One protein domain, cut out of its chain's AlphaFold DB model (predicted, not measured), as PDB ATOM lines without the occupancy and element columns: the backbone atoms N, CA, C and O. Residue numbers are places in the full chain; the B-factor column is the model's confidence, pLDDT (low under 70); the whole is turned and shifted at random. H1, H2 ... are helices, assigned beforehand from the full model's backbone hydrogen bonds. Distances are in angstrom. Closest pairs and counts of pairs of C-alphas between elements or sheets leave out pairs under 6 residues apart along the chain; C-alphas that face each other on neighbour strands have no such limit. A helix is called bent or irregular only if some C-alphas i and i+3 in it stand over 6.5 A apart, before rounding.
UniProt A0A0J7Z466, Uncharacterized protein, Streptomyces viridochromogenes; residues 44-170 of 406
ATOM      1  N   PRO A  44      48.213  12.267 -89.919       92.62
ATOM      2  CA  PRO A  44      49.368  12.394 -90.812       92.62
ATOM      3  C   PRO A  44      49.562  11.160 -91.707       92.62
ATOM      4  O   PRO A  44      50.204  11.245 -92.752       92.62
ATOM      5  N   TRP A  45      49.007  10.011 -91.312       97.56
ATOM      6  CA  TRP A  45      48.992   8.789 -92.103       97.56
ATOM      7  C   TRP A  45      47.805   7.906 -91.714       97.56
ATOM      8  O   TRP A  45      47.337   7.924 -90.578       97.56
ATOM      9  N   THR A  46      47.358   7.070 -92.648       96.56
ATOM     10  CA  THR A  46      46.548   5.883 -92.354       96.56
ATOM     11  C   THR A  46      46.997   4.746 -93.266       96.56
ATOM     12  O   THR A  46      47.540   4.984 -94.349       96.56
ATOM     13  N   ARG A  47      46.766   3.486 -92.867       96.19
ATOM     14  CA  ARG A  47      47.089   2.326 -93.725       96.19
ATOM     15  C   ARG A  47      46.393   2.411 -95.087       96.19
ATOM     16  O   ARG A  47      46.975   2.036 -96.099       96.19
ATOM     17  N   THR A  48      45.160   2.917 -95.105       95.50
ATOM     18  CA  THR A  48      44.382   3.094 -96.333       95.50
ATOM     19  C   THR A  48      44.979   4.185 -97.219       95.50
ATOM     20  O   THR A  48      45.140   3.934 -98.408       95.50
ATOM     21  N   ALA A  49      45.369   5.339 -96.661       96.69
ATOM     22  CA  ALA A  49      45.994   6.420 -97.428       96.69
ATOM     23  C   ALA A  49      47.310   5.975 -98.083       96.69
ATOM     24  O   ALA A  49      47.472   6.140 -99.288       96.69
ATOM     25  N   ILE A  50      48.203   5.322 -97.322       97.12
ATOM     26  CA  ILE A  50      49.471   4.785 -97.849       97.12
ATOM     27  C   ILE A  50      49.206   3.823 -99.010       97.12
ATOM     28  O   ILE A  50      49.780   3.977-100.079       97.12
ATOM     29  N   ARG A  51      48.293   2.862 -98.830       96.31
ATOM     30  CA  ARG A  51      47.951   1.880 -99.867       96.31
ATOM     31  C   ARG A  51      47.360   2.521-101.125       96.31
ATOM     32  O   ARG A  51      47.555   1.980-102.208       96.31
ATOM     33  N   LEU A  52      46.590   3.601-100.988       95.75
ATOM     34  CA  LEU A  52      46.033   4.324-102.133       95.75
ATOM     35  C   LEU A  52      47.142   5.052-102.898       95.75
ATOM     36  O   LEU A  52      47.272   4.815-104.092       95.75
ATOM     37  N   TRP A  53      48.009   5.802-102.214       96.38
ATOM     38  CA  TRP A  53      49.169   6.435-102.851       96.38
ATOM     39  C   TRP A  53      50.152   5.427-103.469       96.38
ATOM     40  O   TRP A  53      50.675   5.672-104.546       96.38
ATOM     41  N   GLU A  54      50.378   4.260-102.855       95.19
ATOM     42  CA  GLU A  54      51.233   3.201-103.430       95.19
ATOM     43  C   GLU A  54      50.659   2.590-104.727       95.19
ATOM     44  O   GLU A  54      51.389   1.930-105.466       95.19
ATOM     45  N   ARG A  55      49.357   2.764-104.998       94.44
ATOM     46  CA  ARG A  55      48.704   2.333-106.250       94.44
ATOM     47  C   ARG A  55      48.702   3.422-107.321       94.44
ATOM     48  O   ARG A  55      48.429   3.108-108.479       94.44
ATOM     49  N   GLU A  56      48.921   4.670-106.926       92.38
ATOM     50  CA  GLU A  56      49.038   5.801-107.838       92.38
ATOM     51  C   GLU A  56      50.405   5.791-108.538       92.38
ATOM     52  O   GLU A  56      51.265   4.943-108.277       92.38
ATOM     53  N   ASP A  57      50.586   6.704-109.490       86.06
ATOM     54  CA  ASP A  57      51.838   6.826-110.224       86.06
ATOM     55  C   ASP A  57      52.963   7.283-109.284       86.06
ATOM     56  O   ASP A  57      52.968   8.410-108.788       86.06
ATOM     57  N   THR A  58      53.930   6.399-109.036       82.50
ATOM     58  CA  THR A  58      55.080   6.698-108.167       82.50
ATOM     59  C   THR A  58      56.113   7.609-108.839       82.50
ATOM     60  O   THR A  58      57.090   7.983-108.193       82.50
ATOM     61  N   GLU A  59      55.893   8.005-110.098       88.44
ATOM     62  CA  GLU A  59      56.627   9.088-110.762       88.44
ATOM     63  C   GLU A  59      56.036  10.477-110.447       88.44
ATOM     64  O   GLU A  59      56.716  11.490-110.637       88.44
ATOM     65  N   ASP A  60      54.811  10.563-109.906       94.94
ATOM     66  CA  ASP A  60      54.245  11.838-109.466       94.94
ATOM     67  C   ASP A  60      54.917  12.317-108.169       94.94
ATOM     68  O   ASP A  60      54.764  11.747-107.086       94.94
ATOM     69  N   ILE A  61      55.639  13.434-108.280       95.56
ATOM     70  CA  ILE A  61      56.336  14.120-107.187       95.56
ATOM     71  C   ILE A  61      55.426  14.352-105.970       95.56
ATOM     72  O   ILE A  61      55.894  14.270-104.832       95.56
ATOM     73  N   GLU A  62      54.143  14.661-106.178       94.12
ATOM     74  CA  GLU A  62      53.204  14.898-105.077       94.12
ATOM     75  C   GLU A  62      52.884  13.607-104.317       94.12
ATOM     76  O   GLU A  62      52.943  13.587-103.084       94.12
ATOM     77  N   VAL A  63      52.652  12.511-105.041       95.69
ATOM     78  CA  VAL A  63      52.436  11.176-104.465       95.69
ATOM     79  C   VAL A  63      53.675  10.724-103.692       95.69
ATOM     80  O   VAL A  63      53.565  10.310-102.536       95.69
ATOM     81  N   VAL A  64      54.871  10.882-104.268       97.44
ATOM     82  CA  VAL A  64      56.142  10.542-103.604       97.44
ATOM     83  C   VAL A  64      56.342  11.360-102.325       97.44
ATOM     84  O   VAL A  64      56.750  10.813-101.298       97.44
ATOM     85  N   HIS A  65      56.025  12.657-102.347       96.94
ATOM     86  CA  HIS A  65      56.090  13.518-101.165       96.94
ATOM     87  C   HIS A  65      55.142  13.062-100.053       96.94
ATOM     88  O   HIS A  65      55.550  12.965 -98.892       96.94
ATOM     89  N   HIS A  66      53.902  12.721-100.396       96.50
ATOM     90  CA  HIS A  66      52.942  12.218 -99.419       96.50
ATOM     91  C   HIS A  66      53.324  10.850 -98.859       96.50
ATOM     92  O   HIS A  66      53.232  10.648 -97.647       96.50
ATOM     93  N   LEU A  67      53.835   9.943 -99.694       97.75
ATOM     94  CA  LEU A  67      54.385   8.668 -99.237       97.75
ATOM     95  C   LEU A  67      55.571   8.872 -98.289       97.75
ATOM     96  O   LEU A  67      55.636   8.202 -97.257       97.75
ATOM     97  N   ALA A  68      56.472   9.815 -98.582       97.88
ATOM     98  CA  ALA A  68      57.593  10.141 -97.703       97.88
ATOM     99  C   ALA A  68      57.105  10.561 -96.307       97.88
ATOM    100  O   ALA A  68      57.539   9.984 -95.310       97.88
ATOM    101  N   ILE A  69      56.152  11.498 -96.231       97.56
ATOM    102  CA  ILE A  69      55.570  11.970 -94.963       97.56
ATOM    103  C   ILE A  69      54.839  10.840 -94.234       97.56
ATOM    104  O   ILE A  69      55.083  10.613 -93.048       97.56
ATOM    105  N   ALA A  70      53.961  10.117 -94.930       97.88
ATOM    106  CA  ALA A  70      53.097   9.120 -94.315       97.88
ATOM    107  C   ALA A  70      53.888   7.927 -93.767       97.88
ATOM    108  O   ALA A  70      53.628   7.470 -92.653       97.88
ATOM    109  N   HIS A  71      54.894   7.444 -94.507       98.38
ATOM    110  CA  HIS A  71      55.788   6.411 -93.995       98.38
ATOM    111  C   HIS A  71      56.621   6.916 -92.815       98.38
ATOM    112  O   HIS A  71      56.783   6.173 -91.852       98.38
ATOM    113  N   HIS A  72      57.108   8.160 -92.841       97.50
ATOM    114  CA  HIS A  72      57.906   8.706 -91.738       97.50
ATOM    115  C   HIS A  72      57.078   8.852 -90.454       97.50
ATOM    116  O   HIS A  72      57.524   8.440 -89.386       97.50
ATOM    117  N   ALA A  73      55.853   9.376 -90.556       97.88
ATOM    118  CA  ALA A  73      54.935   9.503 -89.426       97.88
ATOM    119  C   ALA A  73      54.537   8.130 -88.859       97.88
ATOM    120  O   ALA A  73      54.658   7.898 -87.658       97.88
ATOM    121  N   CYS A  74      54.171   7.187 -89.734       98.38
ATOM    122  CA  CYS A  74      53.870   5.809 -89.345       98.38
ATOM    123  C   CYS A  74      55.047   5.145 -88.624       98.38
ATOM    124  O   CYS A  74      54.863   4.477 -87.608       98.38
ATOM    125  N   ALA A  75      56.266   5.357 -89.121       98.31
ATOM    126  CA  ALA A  75      57.460   4.810 -88.505       98.31
ATOM    127  C   ALA A  75      57.693   5.360 -87.090       98.31
ATOM    128  O   ALA A  75      58.063   4.584 -86.217       98.31
ATOM    129  N   TYR A  76      57.442   6.649 -86.837       97.94
ATOM    130  CA  TYR A  76      57.560   7.211 -85.487       97.94
ATOM    131  C   TYR A  76      56.528   6.651 -84.511       97.94
ATOM    132  O   TYR A  76      56.894   6.332 -83.381       97.94
ATOM    133  N   ASP A  77      55.275   6.487 -84.936       97.69
ATOM    134  CA  ASP A  77      54.241   5.903 -84.076       97.69
ATOM    135  C   ASP A  77      54.572   4.446 -83.722       97.69
ATOM    136  O   ASP A  77      54.468   4.035 -82.565       97.69
ATOM    137  N   LEU A  78      55.039   3.671 -84.707       98.00
ATOM    138  CA  LEU A  78      55.490   2.293 -84.503       98.00
ATOM    139  C   LEU A  78      56.755   2.226 -83.631       98.00
ATOM    140  O   LEU A  78      56.847   1.367 -82.757       98.00
ATOM    141  N   GLU A  79      57.706   3.145 -83.817       97.94
ATOM    142  CA  GLU A  79      58.926   3.243 -83.006       97.94
ATOM    143  C   GLU A  79      58.599   3.551 -81.544       97.94
ATOM    144  O   GLU A  79      59.113   2.891 -80.644       97.94
ATOM    145  N   ALA A  80      57.693   4.503 -81.299       97.19
ATOM    146  CA  ALA A  80      57.228   4.848 -79.958       97.19
ATOM    147  C   ALA A  80      56.499   3.680 -79.270       97.19
ATOM    148  O   ALA A  80      56.567   3.546 -78.048       97.19
ATOM    149  N   ALA A  81      55.838   2.818 -80.048       97.56
ATOM    150  CA  ALA A  81      55.211   1.590 -79.567       97.56
ATOM    151  C   ALA A  81      56.194   0.410 -79.394       97.56
ATOM    152  O   ALA A  81      55.793  -0.642 -78.897       97.56
ATOM    153  N   GLY A  82      57.461   0.559 -79.796       96.44
ATOM    154  CA  GLY A  82      58.458  -0.514 -79.777       96.44
ATOM    155  C   GLY A  82      58.252  -1.586 -80.854       96.44
ATOM    156  O   GLY A  82      58.807  -2.678 -80.740       96.44
ATOM    157  N   ASP A  83      57.471  -1.304 -81.899       97.81
ATOM    158  CA  ASP A  83      57.204  -2.235 -82.998       97.81
ATOM    159  C   ASP A  83      58.373  -2.236 -84.003       97.81
ATOM    160  O   ASP A  83      58.877  -1.192 -84.432       97.81
ATOM    161  N   ASP A  84      58.827  -3.425 -84.391       97.50
ATOM    162  CA  ASP A  84      59.909  -3.619 -85.357       97.50
ATOM    163  C   ASP A  84      59.505  -3.323 -86.806       97.50
ATOM    164  O   ASP A  84      60.387  -3.132 -87.656       97.50
ATOM    165  N   ALA A  85      58.201  -3.240 -87.090       97.81
ATOM    166  CA  ALA A  85      57.676  -2.789 -88.374       97.81
ATOM    167  C   ALA A  85      58.072  -1.335 -88.691       97.81
ATOM    168  O   ALA A  85      58.150  -0.975 -89.869       97.81
ATOM    169  N   ALA A  86      58.406  -0.527 -87.671       98.31
ATOM    170  CA  ALA A  86      58.862   0.857 -87.821       98.31
ATOM    171  C   ALA A  86      60.001   0.995 -88.842       98.31
ATOM    172  O   ALA A  86      59.975   1.872 -89.704       98.31
ATOM    173  N   PHE A  87      60.975   0.081 -88.814       98.31
ATOM    174  CA  PHE A  87      62.147   0.138 -89.690       98.31
ATOM    175  C   PHE A  87      61.805  -0.029 -91.169       98.31
ATOM    176  O   PHE A  87      62.389   0.659 -91.999       98.31
ATOM    177  N   GLY A  88      60.826  -0.874 -91.508       98.25
ATOM    178  CA  GLY A  88      60.372  -1.006 -92.895       98.25
ATOM    179  C   GLY A  88      59.741   0.288 -93.417       98.25
ATOM    180  O   GLY A  88      59.912   0.640 -94.585       98.25
ATOM    181  N   HIS A  89      59.058   1.033 -92.543       98.50
ATOM    182  CA  HIS A  89      58.521   2.351 -92.868       98.50
ATOM    183  C   HIS A  89      59.622   3.421 -92.939       98.50
ATOM    184  O   HIS A  89      59.628   4.189 -93.898       98.50
ATOM    185  N   PHE A  90      60.597   3.431 -92.021       98.62
ATOM    186  CA  PHE A  90      61.744   4.342 -92.105       98.62
ATOM    187  C   PHE A  90      62.551   4.149 -93.397       98.62
ATOM    188  O   PHE A  90      62.860   5.130 -94.068       98.62
ATOM    189  N   GLU A  91      62.842   2.908 -93.803       98.56
ATOM    190  CA  GLU A  91      63.554   2.627 -95.061       98.56
ATOM    191  C   GLU A  91      62.815   3.187 -96.282       98.56
ATOM    192  O   GLU A  91      63.431   3.786 -97.167       98.56
ATOM    193  N   ARG A  92      61.487   3.011 -96.338       98.19
ATOM    194  CA  ARG A  92      60.656   3.562 -97.419       98.19
ATOM    195  C   ARG A  92      60.642   5.088 -97.386       98.19
ATOM    196  O   ARG A  92      60.866   5.703 -98.424       98.19
ATOM    197  N   ALA A  93      60.447   5.687 -96.212       98.50
ATOM    198  CA  ALA A  93      60.442   7.135 -96.039       98.50
ATOM    199  C   ALA A  93      61.759   7.768 -96.512       98.50
ATOM    200  O   ALA A  93      61.738   8.675 -97.342       98.50
ATOM    201  N   LEU A  94      62.907   7.252 -96.054       98.50
ATOM    202  CA  LEU A  94      64.226   7.754 -96.452       98.50
ATOM    203  C   LEU A  94      64.478   7.581 -97.956       98.50
ATOM    204  O   LEU A  94      65.092   8.449 -98.572       98.50
ATOM    205  N   ARG A  95      63.979   6.499 -98.571       98.06
ATOM    206  CA  ARG A  95      64.066   6.298-100.026       98.06
ATOM    207  C   ARG A  95      63.265   7.346-100.799       98.06
ATOM    208  O   ARG A  95      63.802   7.927-101.738       98.06
ATOM    209  N   TYR A  96      62.019   7.608-100.402       98.12
ATOM    210  CA  TYR A  96      61.192   8.633-101.044       98.12
ATOM    211  C   TYR A  96      61.775  10.037-100.843       98.12
ATOM    212  O   TYR A  96      61.877  10.802-101.798       98.12
ATOM    213  N   TRP A  97      62.261  10.357 -99.641       98.38
ATOM    214  CA  TRP A  97      62.940  11.629 -99.391       98.38
ATOM    215  C   TRP A  97      64.218  11.805-100.214       98.38
ATOM    216  O   TRP A  97      64.462  12.895-100.730       98.38
ATOM    217  N   ALA A  98      65.022  10.753-100.374       98.06
ATOM    218  CA  ALA A  98      66.210  10.799-101.219       98.06
ATOM    219  C   ALA A  98      65.860  11.027-102.700       98.06
ATOM    220  O   ALA A  98      66.541  11.811-103.365       98.06
ATOM    221  N   ALA A  99      64.779  10.410-103.196       97.31
ATOM    222  CA  ALA A  99      64.274  10.648-104.547       97.31
ATOM    223  C   ALA A  99      63.861  12.121-104.742       97.31
ATOM    224  O   ALA A  99      64.349  12.780-105.659       97.31
ATOM    225  N   LEU A 100      63.065  12.677-103.821       97.62
ATOM    226  CA  LEU A 100      62.639  14.086-103.858       97.62
ATOM    227  C   LEU A 100      63.814  15.061-103.743       97.62
ATOM    228  O   LEU A 100      63.848  16.089-104.413       97.62
ATOM    229  N   HIS A 101      64.809  14.746-102.912       97.50
ATOM    230  CA  HIS A 101      66.006  15.571-102.768       97.50
ATOM    231  C   HIS A 101      66.774  15.702-104.098       97.50
ATOM    232  O   HIS A 101      67.306  16.778-104.406       97.50
ATOM    233  N   GLY A 102      66.811  14.630-104.894       95.62
ATOM    234  CA  GLY A 102      67.410  14.612-106.227       95.62
ATOM    235  C   GLY A 102      66.628  15.405-107.277       95.62
ATOM    236  O   GLY A 102      67.252  15.935-108.193       95.62
ATOM    237  N   GLU A 103      65.312  15.554-107.110       97.62
ATOM    238  CA  GLU A 103      64.387  16.052-108.132       97.62
ATOM    239  C   GLU A 103      64.299  17.594-108.181       97.62
ATOM    240  O   GLU A 103      63.740  18.209-107.267       97.62
ATOM    241  N   PRO A 104      64.823  18.276-109.220       96.88
ATOM    242  CA  PRO A 104      64.772  19.737-109.304       96.88
ATOM    243  C   PRO A 104      63.349  20.311-109.335       96.88
ATOM    244  O   PRO A 104      63.119  21.377-108.755       96.88
ATOM    245  N   ASP A 105      62.392  19.623-109.967       97.38
ATOM    246  CA  ASP A 105      61.016  20.119-110.060       97.38
ATOM    247  C   ASP A 105      60.305  20.143-108.704       97.38
ATOM    248  O   ASP A 105      59.484  21.032-108.459       97.38
ATOM    249  N   PHE A 106      60.653  19.233-107.790       97.50
ATOM    250  CA  PHE A 106      60.153  19.256-106.417       97.50
ATOM    251  C   PHE A 106      60.521  20.570-105.720       97.50
ATOM    252  O   PHE A 106      59.652  21.249-105.169       97.50
ATOM    253  N   TRP A 107      61.788  20.977-105.807       97.38
ATOM    254  CA  TRP A 107      62.280  22.210-105.184       97.38
ATOM    255  C   TRP A 107      61.686  23.467-105.819       97.38
ATOM    256  O   TRP A 107      61.358  24.420-105.110       97.38
ATOM    257  N   ARG A 108      61.473  23.458-107.140       96.81
ATOM    258  CA  ARG A 108      60.773  24.544-107.838       96.81
ATOM    259  C   ARG A 108      59.331  24.692-107.340       96.81
ATOM    260  O   ARG A 108      58.940  25.794-106.961       96.81
ATOM    261  N   ARG A 109      58.563  23.596-107.292       95.81
ATOM    262  CA  ARG A 109      57.170  23.595-106.799       95.81
ATOM    263  C   ARG A 109      57.085  23.967-105.318       95.81
ATOM    264  O   ARG A 109      56.157  24.659-104.911       95.81
ATOM    265  N   MET A 110      58.047  23.530-104.504       95.00
ATOM    266  CA  MET A 110      58.131  23.915-103.094       95.00
ATOM    267  C   MET A 110      58.304  25.428-102.943       95.00
ATOM    268  O   MET A 110      57.580  26.032-102.157       95.00
ATOM    269  N   ARG A 111      59.201  26.047-103.723       96.19
ATOM    270  CA  ARG A 111      59.368  27.507-103.738       96.19
ATOM    271  C   ARG A 111      58.071  28.211-104.129       96.19
ATOM    272  O   ARG A 111      57.619  29.067-103.388       96.19
ATOM    273  N   GLU A 112      57.425  27.784-105.216       95.81
ATOM    274  CA  GLU A 112      56.139  28.350-105.662       95.81
ATOM    275  C   GLU A 112      55.061  28.281-104.562       95.81
ATOM    276  O   GLU A 112      54.318  29.240-104.345       95.81
ATOM    277  N   ARG A 113      54.994  27.164-103.824       93.75
ATOM    278  CA  ARG A 113      54.075  27.001-102.687       93.75
ATOM    279  C   ARG A 113      54.432  27.912-101.510       93.75
ATOM    280  O   ARG A 113      53.527  28.469-100.893       93.75
ATOM    281  N   LEU A 114      55.718  28.076-101.196       93.56
ATOM    282  CA  LEU A 114      56.169  28.967-100.124       93.56
ATOM    283  C   LEU A 114      55.943  30.444-100.476       93.56
ATOM    284  O   LEU A 114      55.454  31.185 -99.627       93.56
ATOM    285  N   ASP A 115      56.211  30.848-101.720       96.25
ATOM    286  CA  ASP A 115      55.929  32.194-102.234       96.25
ATOM    287  C   ASP A 115      54.442  32.530-102.063       96.25
ATOM    288  O   ASP A 115      54.080  33.591-101.548       96.25
ATOM    289  N   ALA A 116      53.569  31.589-102.445       96.00
ATOM    290  CA  ALA A 116      52.127  31.736-102.307       96.00
ATOM    291  C   ALA A 116      51.679  31.809-100.836       96.00
ATOM    292  O   ALA A 116      50.814  32.616-100.501       96.00
ATOM    293  N   ALA A 117      52.263  30.989 -99.957       94.88
ATOM    294  CA  ALA A 117      51.902  30.942 -98.541       94.88
ATOM    295  C   ALA A 117      52.378  32.176 -97.755       94.88
ATOM    296  O   ALA A 117      51.675  32.646 -96.861       94.88
ATOM    297  N   LEU A 118      53.563  32.702 -98.075       94.19
ATOM    298  CA  LEU A 118      54.155  33.858 -97.397       94.19
ATOM    299  C   LEU A 118      53.722  35.195 -98.012       94.19
ATOM    300  O   LEU A 118      53.883  36.240 -97.384       94.19
ATOM    301  N   GLY A 119      53.183  35.178 -99.235       96.56
ATOM    302  CA  GLY A 119      52.791  36.380 -99.975       96.56
ATOM    303  C   GLY A 119      53.974  37.228-100.452       96.56
ATOM    304  O   GLY A 119      53.772  38.348-100.923       96.56
ATOM    305  N   VAL A 120      55.202  36.718-100.328       95.31
ATOM    306  CA  VAL A 120      56.449  37.353-100.767       95.31
ATOM    307  C   VAL A 120      57.377  36.299-101.378       95.31
ATOM    308  O   VAL A 120      57.378  35.168-100.891       95.31
ATOM    309  N   PRO A 121      58.177  36.644-102.408       96.38
ATOM    310  CA  PRO A 121      59.139  35.711-102.985       96.38
ATOM    311  C   PRO A 121      60.174  35.249-101.955       96.38
ATOM    312  O   PRO A 121      60.811  36.071-101.290       96.38
ATOM    313  N   VAL A 122      60.361  33.938-101.848       95.88
ATOM    314  CA  VAL A 122      61.397  33.310-101.035       95.88
ATOM    315  C   VAL A 122      62.741  33.428-101.758       95.88
ATOM    316  O   VAL A 122      62.833  33.040-102.925       95.88
ATOM    317  N   PRO A 123      63.798  33.930-101.093       96.38
ATOM    318  CA  PRO A 123      65.131  33.990-101.687       96.38
ATOM    319  C   PRO A 123      65.645  32.602-102.095       96.38
ATOM    320  O   PRO A 123      65.465  31.624-101.361       96.38
ATOM    321  N   ASP A 124      66.336  32.518-103.234       93.81
ATOM    322  CA  ASP A 124      66.881  31.256-103.754       93.81
ATOM    323  C   ASP A 124      67.869  30.610-102.769       93.81
ATOM    324  O   ASP A 124      67.938  29.383-102.665       93.81
ATOM    325  N   GLU A 125      68.582  31.423-101.986       96.25
ATOM    326  CA  GLU A 125      69.510  30.964-100.956       96.25
ATOM    327  C   GLU A 125      68.804  30.160 -99.860       96.25
ATOM    328  O   GLU A 125      69.355  29.171 -99.382       96.25
ATOM    329  N   VAL A 126      67.569  30.527 -99.496       95.44
ATOM    330  CA  VAL A 126      66.794  29.823 -98.461       95.44
ATOM    331  C   VAL A 126      66.407  28.427 -98.946       95.44
ATOM    332  O   VAL A 126      66.531  27.449 -98.204       95.44
ATOM    333  N   VAL A 127      65.980  28.304-100.207       95.50
ATOM    334  CA  VAL A 127      65.625  27.007-100.809       95.50
ATOM    335  C   VAL A 127      66.872  26.139-100.976       95.50
ATOM    336  O   VAL A 127      66.838  24.950-100.661       95.50
ATOM    337  N   ALA A 128      67.987  26.730-101.415       95.69
ATOM    338  CA  ALA A 128      69.262  26.034-101.551       95.69
ATOM    339  C   ALA A 128      69.797  25.531-100.197       95.69
ATOM    340  O   ALA A 128      70.202  24.371-100.100       95.69
ATOM    341  N   GLU A 129      69.748  26.356 -99.147       96.31
ATOM    342  CA  GLU A 129      70.130  25.956 -97.788       96.31
ATOM    343  C   GLU A 129      69.219  24.838 -97.262       96.31
ATOM    344  O   GLU A 129      69.707  23.825 -96.759       96.31
ATOM    345  N   THR A 130      67.901  24.977 -97.430       95.56
ATOM    346  CA  THR A 130      66.931  23.947 -97.023       95.56
ATOM    347  C   THR A 130      67.213  22.621 -97.724       95.56
ATOM    348  O   THR A 130      67.273  21.579 -97.072       95.56
ATOM    349  N   ARG A 131      67.462  22.653 -99.041       96.62
ATOM    350  CA  ARG A 131      67.835  21.469 -99.821       96.62
ATOM    351  C   ARG A 131      69.108  20.820 -99.301       96.62
ATOM    352  O   ARG A 131      69.121  19.610 -99.107       96.62
ATOM    353  N   ALA A 132      70.146  21.612 -99.046       95.81
ATOM    354  CA  ALA A 132      71.422  21.112 -98.549       95.81
ATOM    355  C   ALA A 132      71.304  20.474 -97.153       95.81
ATOM    356  O   ALA A 132      71.977  19.485 -96.867       95.81
ATOM    357  N   ARG A 133      70.438  21.014 -96.286       96.06
ATOM    358  CA  ARG A 133      70.264  20.550 -94.899       96.06
ATOM    359  C   ARG A 133      69.283  19.390 -94.750       96.06
ATOM    360  O   ARG A 133      69.403  18.642 -93.780       96.06
ATOM    361  N   LEU A 134      68.341  19.227 -95.683       96.94
ATOM    362  CA  LEU A 134      67.273  18.226 -95.596       96.94
ATOM    363  C   LEU A 134      67.803  16.804 -95.317       96.94
ATOM    364  O   LEU A 134      67.302  16.184 -94.380       96.94
ATOM    365  N   PRO A 135      68.815  16.273 -96.039       98.00
ATOM    366  CA  PRO A 135      69.325  14.935 -95.753       98.00
ATOM    367  C   PRO A 135      69.818  14.785 -94.310       98.00
ATOM    368  O   PRO A 135      69.436  13.838 -93.631       98.00
ATOM    369  N   TYR A 136      70.605  15.740 -93.802       95.62
ATOM    370  CA  TYR A 136      71.091  15.692 -92.421       95.62
ATOM    371  C   TYR A 136      69.931  15.732 -91.414       95.62
ATOM    372  O   TYR A 136      69.889  14.909 -90.506       95.62
ATOM    373  N   GLN A 137      68.947  16.617 -91.613       96.12
ATOM    374  CA  GLN A 137      67.771  16.736 -90.735       96.12
ATOM    375  C   GLN A 137      66.909  15.466 -90.695       96.12
ATOM    376  O   GLN A 137      66.257  15.197 -89.689       96.12
ATOM    377  N   LEU A 138      66.905  14.674 -91.769       98.06
ATOM    378  CA  LEU A 138      66.200  13.392 -91.817       98.06
ATOM    379  C   LEU A 138      67.002  12.251 -91.174       98.06
ATOM    380  O   LEU A 138      66.409  11.315 -90.638       98.06
ATOM    381  N   LEU A 139      68.336  12.318 -91.205       98.31
ATOM    382  CA  LEU A 139      69.224  11.298 -90.638       98.31
ATOM    383  C   LEU A 139      69.502  11.511 -89.137       98.31
ATOM    384  O   LEU A 139      69.610  10.539 -88.386       98.31
ATOM    385  N   GLU A 140      69.584  12.758 -88.673       96.69
ATOM    386  CA  GLU A 140      69.907  13.128 -87.286       96.69
ATOM    387  C   GLU A 140      68.987  12.492 -86.219       96.69
ATOM    388  O   GLU A 140      69.505  12.016 -85.199       96.69
ATOM    389  N   PRO A 141      67.655  12.389 -86.409       97.56
ATOM    390  CA  PRO A 141      66.791  11.714 -85.442       97.56
ATOM    391  C   PRO A 141      67.164  10.242 -85.227       97.56
ATOM    392  O   PRO A 141      67.137   9.757 -84.096       97.56
ATOM    393  N   HIS A 142      67.580   9.536 -86.284       98.25
ATOM    394  CA  HIS A 142      68.037   8.148 -86.183       98.25
ATOM    395  C   HIS A 142      69.338   8.027 -85.397       98.25
ATOM    396  O   HIS A 142      69.481   7.121 -84.580       98.25
ATOM    397  N   LEU A 143      70.263   8.965 -85.595       97.38
ATOM    398  CA  LEU A 143      71.509   9.035 -84.835       97.38
ATOM    399  C   LEU A 143      71.247   9.332 -83.354       97.38
ATOM    400  O   LEU A 143      71.815   8.683 -82.477       97.38
ATOM    401  N   THR A 144      70.309  10.236 -83.071       96.94
ATOM    402  CA  THR A 144      69.870  10.548 -81.705       96.94
ATOM    403  C   THR A 144      69.248   9.326 -81.019       96.94
ATOM    404  O   THR A 144      69.566   9.036 -79.863       96.94
ATOM    405  N   LEU A 145      68.384   8.581 -81.718       97.38
ATOM    406  CA  LEU A 145      67.801   7.336 -81.206       97.38
ATOM    407  C   LEU A 145      68.871   6.262 -80.988       97.38
ATOM    408  O   LEU A 145      68.904   5.656 -79.918       97.38
ATOM    409  N   ALA A 146      69.790   6.074 -81.939       97.94
ATOM    410  CA  ALA A 146      70.897   5.134 -81.803       97.94
ATOM    411  C   ALA A 146      71.762   5.442 -80.571       97.94
ATOM    412  O   ALA A 146      72.057   4.541 -79.788       97.94
ATOM    413  N   ALA A 147      72.105   6.715 -80.347       96.88
ATOM    414  CA  ALA A 147      72.873   7.150 -79.184       96.88
ATOM    415  C   ALA A 147      72.158   6.842 -77.856       96.88
ATOM    416  O   ALA A 147      72.782   6.342 -76.916       96.88
ATOM    417  N   ARG A 148      70.844   7.106 -77.782       97.19
ATOM    418  CA  ARG A 148      70.016   6.838 -76.593       97.19
ATOM    419  C   ARG A 148      69.856   5.345 -76.317       97.19
ATOM    420  O   ARG A 148      69.953   4.926 -75.168       97.19
ATOM    421  N   LEU A 149      69.624   4.555 -77.363       97.12
ATOM    422  CA  LEU A 149      69.379   3.115 -77.273       97.12
ATOM    423  C   LEU A 149      70.668   2.299 -77.125       97.12
ATOM    424  O   LEU A 149      70.603   1.153 -76.705       97.12
ATOM    425  N   ARG A 150      71.842   2.871 -77.421       97.19
ATOM    426  CA  ARG A 150      73.151   2.187 -77.438       97.19
ATOM    427  C   ARG A 150      73.380   1.227 -76.269       97.19
ATOM    428  O   ARG A 150      73.905   0.140 -76.477       97.19
ATOM    429  N   LEU A 151      73.036   1.644 -75.049       96.31
ATOM    430  CA  LEU A 151      73.301   0.866 -73.834       96.31
ATOM    431  C   LEU A 151      72.129  -0.030 -73.412       96.31
ATOM    432  O   LEU A 151      72.347  -1.007 -72.704       96.31
ATOM    433  N   THR A 152      70.900   0.298 -73.811       97.31
ATOM    434  CA  THR A 152      69.678  -0.393 -73.363       97.31
ATOM    435  C   THR A 152      69.147  -1.385 -74.393       97.31
ATOM    436  O   THR A 152      68.673  -2.454 -74.018       97.31
ATOM    437  N   ASP A 153      69.260  -1.057 -75.678       97.50
ATOM    438  CA  ASP A 153      68.888  -1.891 -76.818       97.50
ATOM    439  C   ASP A 153      69.892  -1.691 -77.977       97.50
ATOM    440  O   ASP A 153      69.619  -0.987 -78.961       97.50
ATOM    441  N   PRO A 154      71.090  -2.301 -77.885       96.44
ATOM    442  CA  PRO A 154      72.119  -2.173 -78.916       96.44
ATOM    443  C   PRO A 154      71.684  -2.762 -80.267       96.44
ATOM    444  O   PRO A 154      72.181  -2.341 -81.313       96.44
ATOM    445  N   GLY A 155      70.749  -3.720 -80.269       96.50
ATOM    446  CA  GLY A 155      70.196  -4.301 -81.490       96.50
ATOM    447  C   GLY A 155      69.391  -3.272 -82.279       96.50
ATOM    448  O   GLY A 155      69.658  -3.051 -83.464       96.50
ATOM    449  N   ARG A 156      68.459  -2.590 -81.607       97.38
ATOM    450  CA  ARG A 156      67.650  -1.515 -82.194       97.38
ATOM    451  C   ARG A 156      68.495  -0.291 -82.550       97.38
ATOM    452  O   ARG A 156      68.365   0.232 -83.657       97.38
ATOM    453  N   ALA A 157      69.451   0.087 -81.697       97.88
ATOM    454  CA  ALA A 157      70.415   1.152 -81.993       97.88
ATOM    455  C   ALA A 157      71.208   0.882 -83.285       97.88
ATOM    456  O   ALA A 157      71.306   1.751 -84.154       97.88
ATOM    457  N   ARG A 158      71.710  -0.350 -83.467       97.38
ATOM    458  CA  ARG A 158      72.423  -0.760 -84.688       97.38
ATOM    459  C   ARG A 158      71.524  -0.685 -85.924       97.38
ATOM    460  O   ARG A 158      71.998  -0.316 -86.996       97.38
ATOM    461  N   ARG A 159      70.232  -1.013 -85.812       97.81
ATOM    462  CA  ARG A 159      69.288  -0.875 -86.936       97.81
ATOM    463  C   ARG A 159      69.105   0.586 -87.351       97.81
ATOM    464  O   ARG A 159      69.080   0.847 -88.547       97.81
ATOM    465  N   HIS A 160      69.070   1.536 -86.415       98.44
ATOM    466  CA  HIS A 160      69.035   2.962 -86.765       98.44
ATOM    467  C   HIS A 160      70.308   3.439 -87.469       98.44
ATOM    468  O   HIS A 160      70.210   4.151 -88.464       98.44
ATOM    469  N   VAL A 161      71.493   3.004 -87.030       98.00
ATOM    470  CA  VAL A 161      72.740   3.300 -87.762       98.00
ATOM    471  C   VAL A 161      72.701   2.707 -89.175       98.00
ATOM    472  O   VAL A 161      73.090   3.378 -90.128       98.00
ATOM    473  N   ARG A 162      72.152   1.495 -89.342       97.50
ATOM    474  CA  ARG A 162      71.963   0.871 -90.664       97.50
ATOM    475  C   ARG A 162      70.986   1.624 -91.567       97.50
ATOM    476  O   ARG A 162      71.216   1.660 -92.770       97.50
ATOM    477  N   LEU A 163      69.932   2.235 -91.019       98.12
ATOM    478  CA  LEU A 163      69.053   3.120 -91.795       98.12
ATOM    479  C   LEU A 163      69.838   4.303 -92.372       98.12
ATOM    480  O   LEU A 163      69.626   4.675 -93.522       98.12
ATOM    481  N   VAL A 164      70.764   4.864 -91.591       98.06
ATOM    482  CA  VAL A 164      71.605   5.986 -92.024       98.06
ATOM    483  C   VAL A 164      72.598   5.544 -93.098       98.06
ATOM    484  O   VAL A 164      72.629   6.142 -94.176       98.06
ATOM    485  N   THR A 165      73.365   4.477 -92.848       96.50
ATOM    486  CA  THR A 165      74.385   3.980 -93.791       96.50
ATOM    487  C   THR A 165      73.788   3.402 -95.073       96.50
ATOM    488  O   THR A 165      74.395   3.520 -96.133       96.50
ATOM    489  N   GLY A 166      72.599   2.802 -94.989       96.69
ATOM    490  CA  GLY A 166      71.861   2.237 -96.118       96.69
ATOM    491  C   GLY A 166      70.907   3.214 -96.811       96.69
ATOM    492  O   GLY A 166      70.186   2.803 -97.721       96.69
ATOM    493  N   SER A 167      70.859   4.481 -96.388       97.25
ATOM    494  CA  SER A 167      69.999   5.482 -97.021       97.25
ATOM    495  C   SER A 167      70.455   5.790 -98.452       97.25
ATOM    496  O   SER A 167      71.633   5.690 -98.794       97.25
ATOM    497  N   ALA A 168      69.515   6.201 -99.305       97.50
ATOM    498  CA  ALA A 168      69.800   6.576-100.692       97.50
ATOM    499  C   ALA A 168      70.312   8.028-100.839       97.50
ATOM    500  O   ALA A 168      70.370   8.557-101.949       97.50
ATOM    501  N   PHE A 169      70.670   8.690 -99.734       97.81
ATOM    502  CA  PHE A 169      71.257  10.030 -99.758       97.81
ATOM    503  C   PHE A 169      72.710  10.017-100.268       97.81
ATOM    504  O   PHE A 169      73.357   8.966-100.295       97.81
ATOM    505  N   PRO A 170      73.264  11.181-100.667       95.94
ATOM    506  CA  PRO A 170      74.664  11.279-101.062       95.94
ATOM    507  C   PRO A 170      75.615  10.743 -99.981       95.94
ATOM    508  O   PRO A 170      75.508  11.100 -98.808       95.94
TER     509      PRO A 170
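This is residues 44 to 170 of the 406 residues of an uncharacterized protein of Streptomyces viridochromogenes (UniProt A0A0J7Z466). Two helical hairpins, H2 with H3 and H5b with H6, lie side by side with their long helices roughly aligned, and the short H1 packs on the outside of H2, away from the second hairpin. Beyond one end of the hairpins, H4 turns off after H3, and the arm H5a of the bent helix H5 leads back to H5b. The 127 residues printed include six named helices, H1 to H6 in order along the chain, and no named strand; the class is all helix. The whole is compact, with a radius of gyration of the C-alphas of 15.9 A and spans of 48 by 33 by 24 A.

H1 is residues 47 to 53, beginning at C-alpha 47 (47.089, 2.326, -93.725). H2 is residues 61 to 80, 28.8 A long from first to last C-alpha, and H3 is residues 86 to 102, 24.5 A long. H4, residues 104 to 118, is 21.3 A long. H5, residues 124 to 149, was assigned as one helix by its hydrogen bonds but is bent: C-alphas 132 and 135 are 7.1 A apart. Its arms are H5a, residues 124 to 132, and H5b, residues 135 to 149, which is 21.9 A long and irregular, with C-alphas 138 and 141 6.6 A apart. H6 is residues 154 to 165, 16.3 A long, ending at C-alpha 165 (74.385, 3.980, -93.791).

H1 and H2 form a helical hairpin at a shallow tilt of 20 degrees; H2 touches H1 with residues 63 to 71 alone, and the closest C-alphas are those of Trp 53 and Val 63, 6.0 A apart. H2 and H3 form a hairpin at a shallow tilt of 30 degrees, their closest C-alphas those of Ala 75 and Ala 86, 4.2 A apart. H3, H5b and H6 make an up-and-down bundle, each running against the one before it. H3 and H5b only just touch, with 3 pairs of C-alphas within 8 A, the closest those of Ala 98 and Pro 135, 7.5 A apart. H3 touches H6 with residues 87 to 91 alone; the C-alphas of Glu 91 and Leu 163 are the closest, at 6.4 A. H5b and H6 form a hairpin at a shallow tilt of 13 degrees, with the C-alphas of Ala 146 and Ala 157 closest, 4.0 A apart. H4 is close to H3 but not clearly touching, about perpendicular at 89 degrees, with the C-alphas of Leu 100 and Phe 106 closest, at 6.3 A. H4 and H5a only just touch, with 3 pairs of C-alphas within 8 A, at a steep tilt of 56 degrees; the closest are those of Arg 111 and Val 127, 6.9 A apart. H5a and H5b stand at a steep tilt of 37 degrees, only just past shallow. Every O i to N i+4 pair is within hydrogen-bond range in H1, H2, H3, H4, H5a and H6; in H5b 9 of 11 are.

The two C-alphas farthest apart are those of Gly 119 and Leu 151, at 48.6 A. The printed part has no cut and no long link. Mean pLDDT of the printed part is 96.6, and no printed residue is under 70.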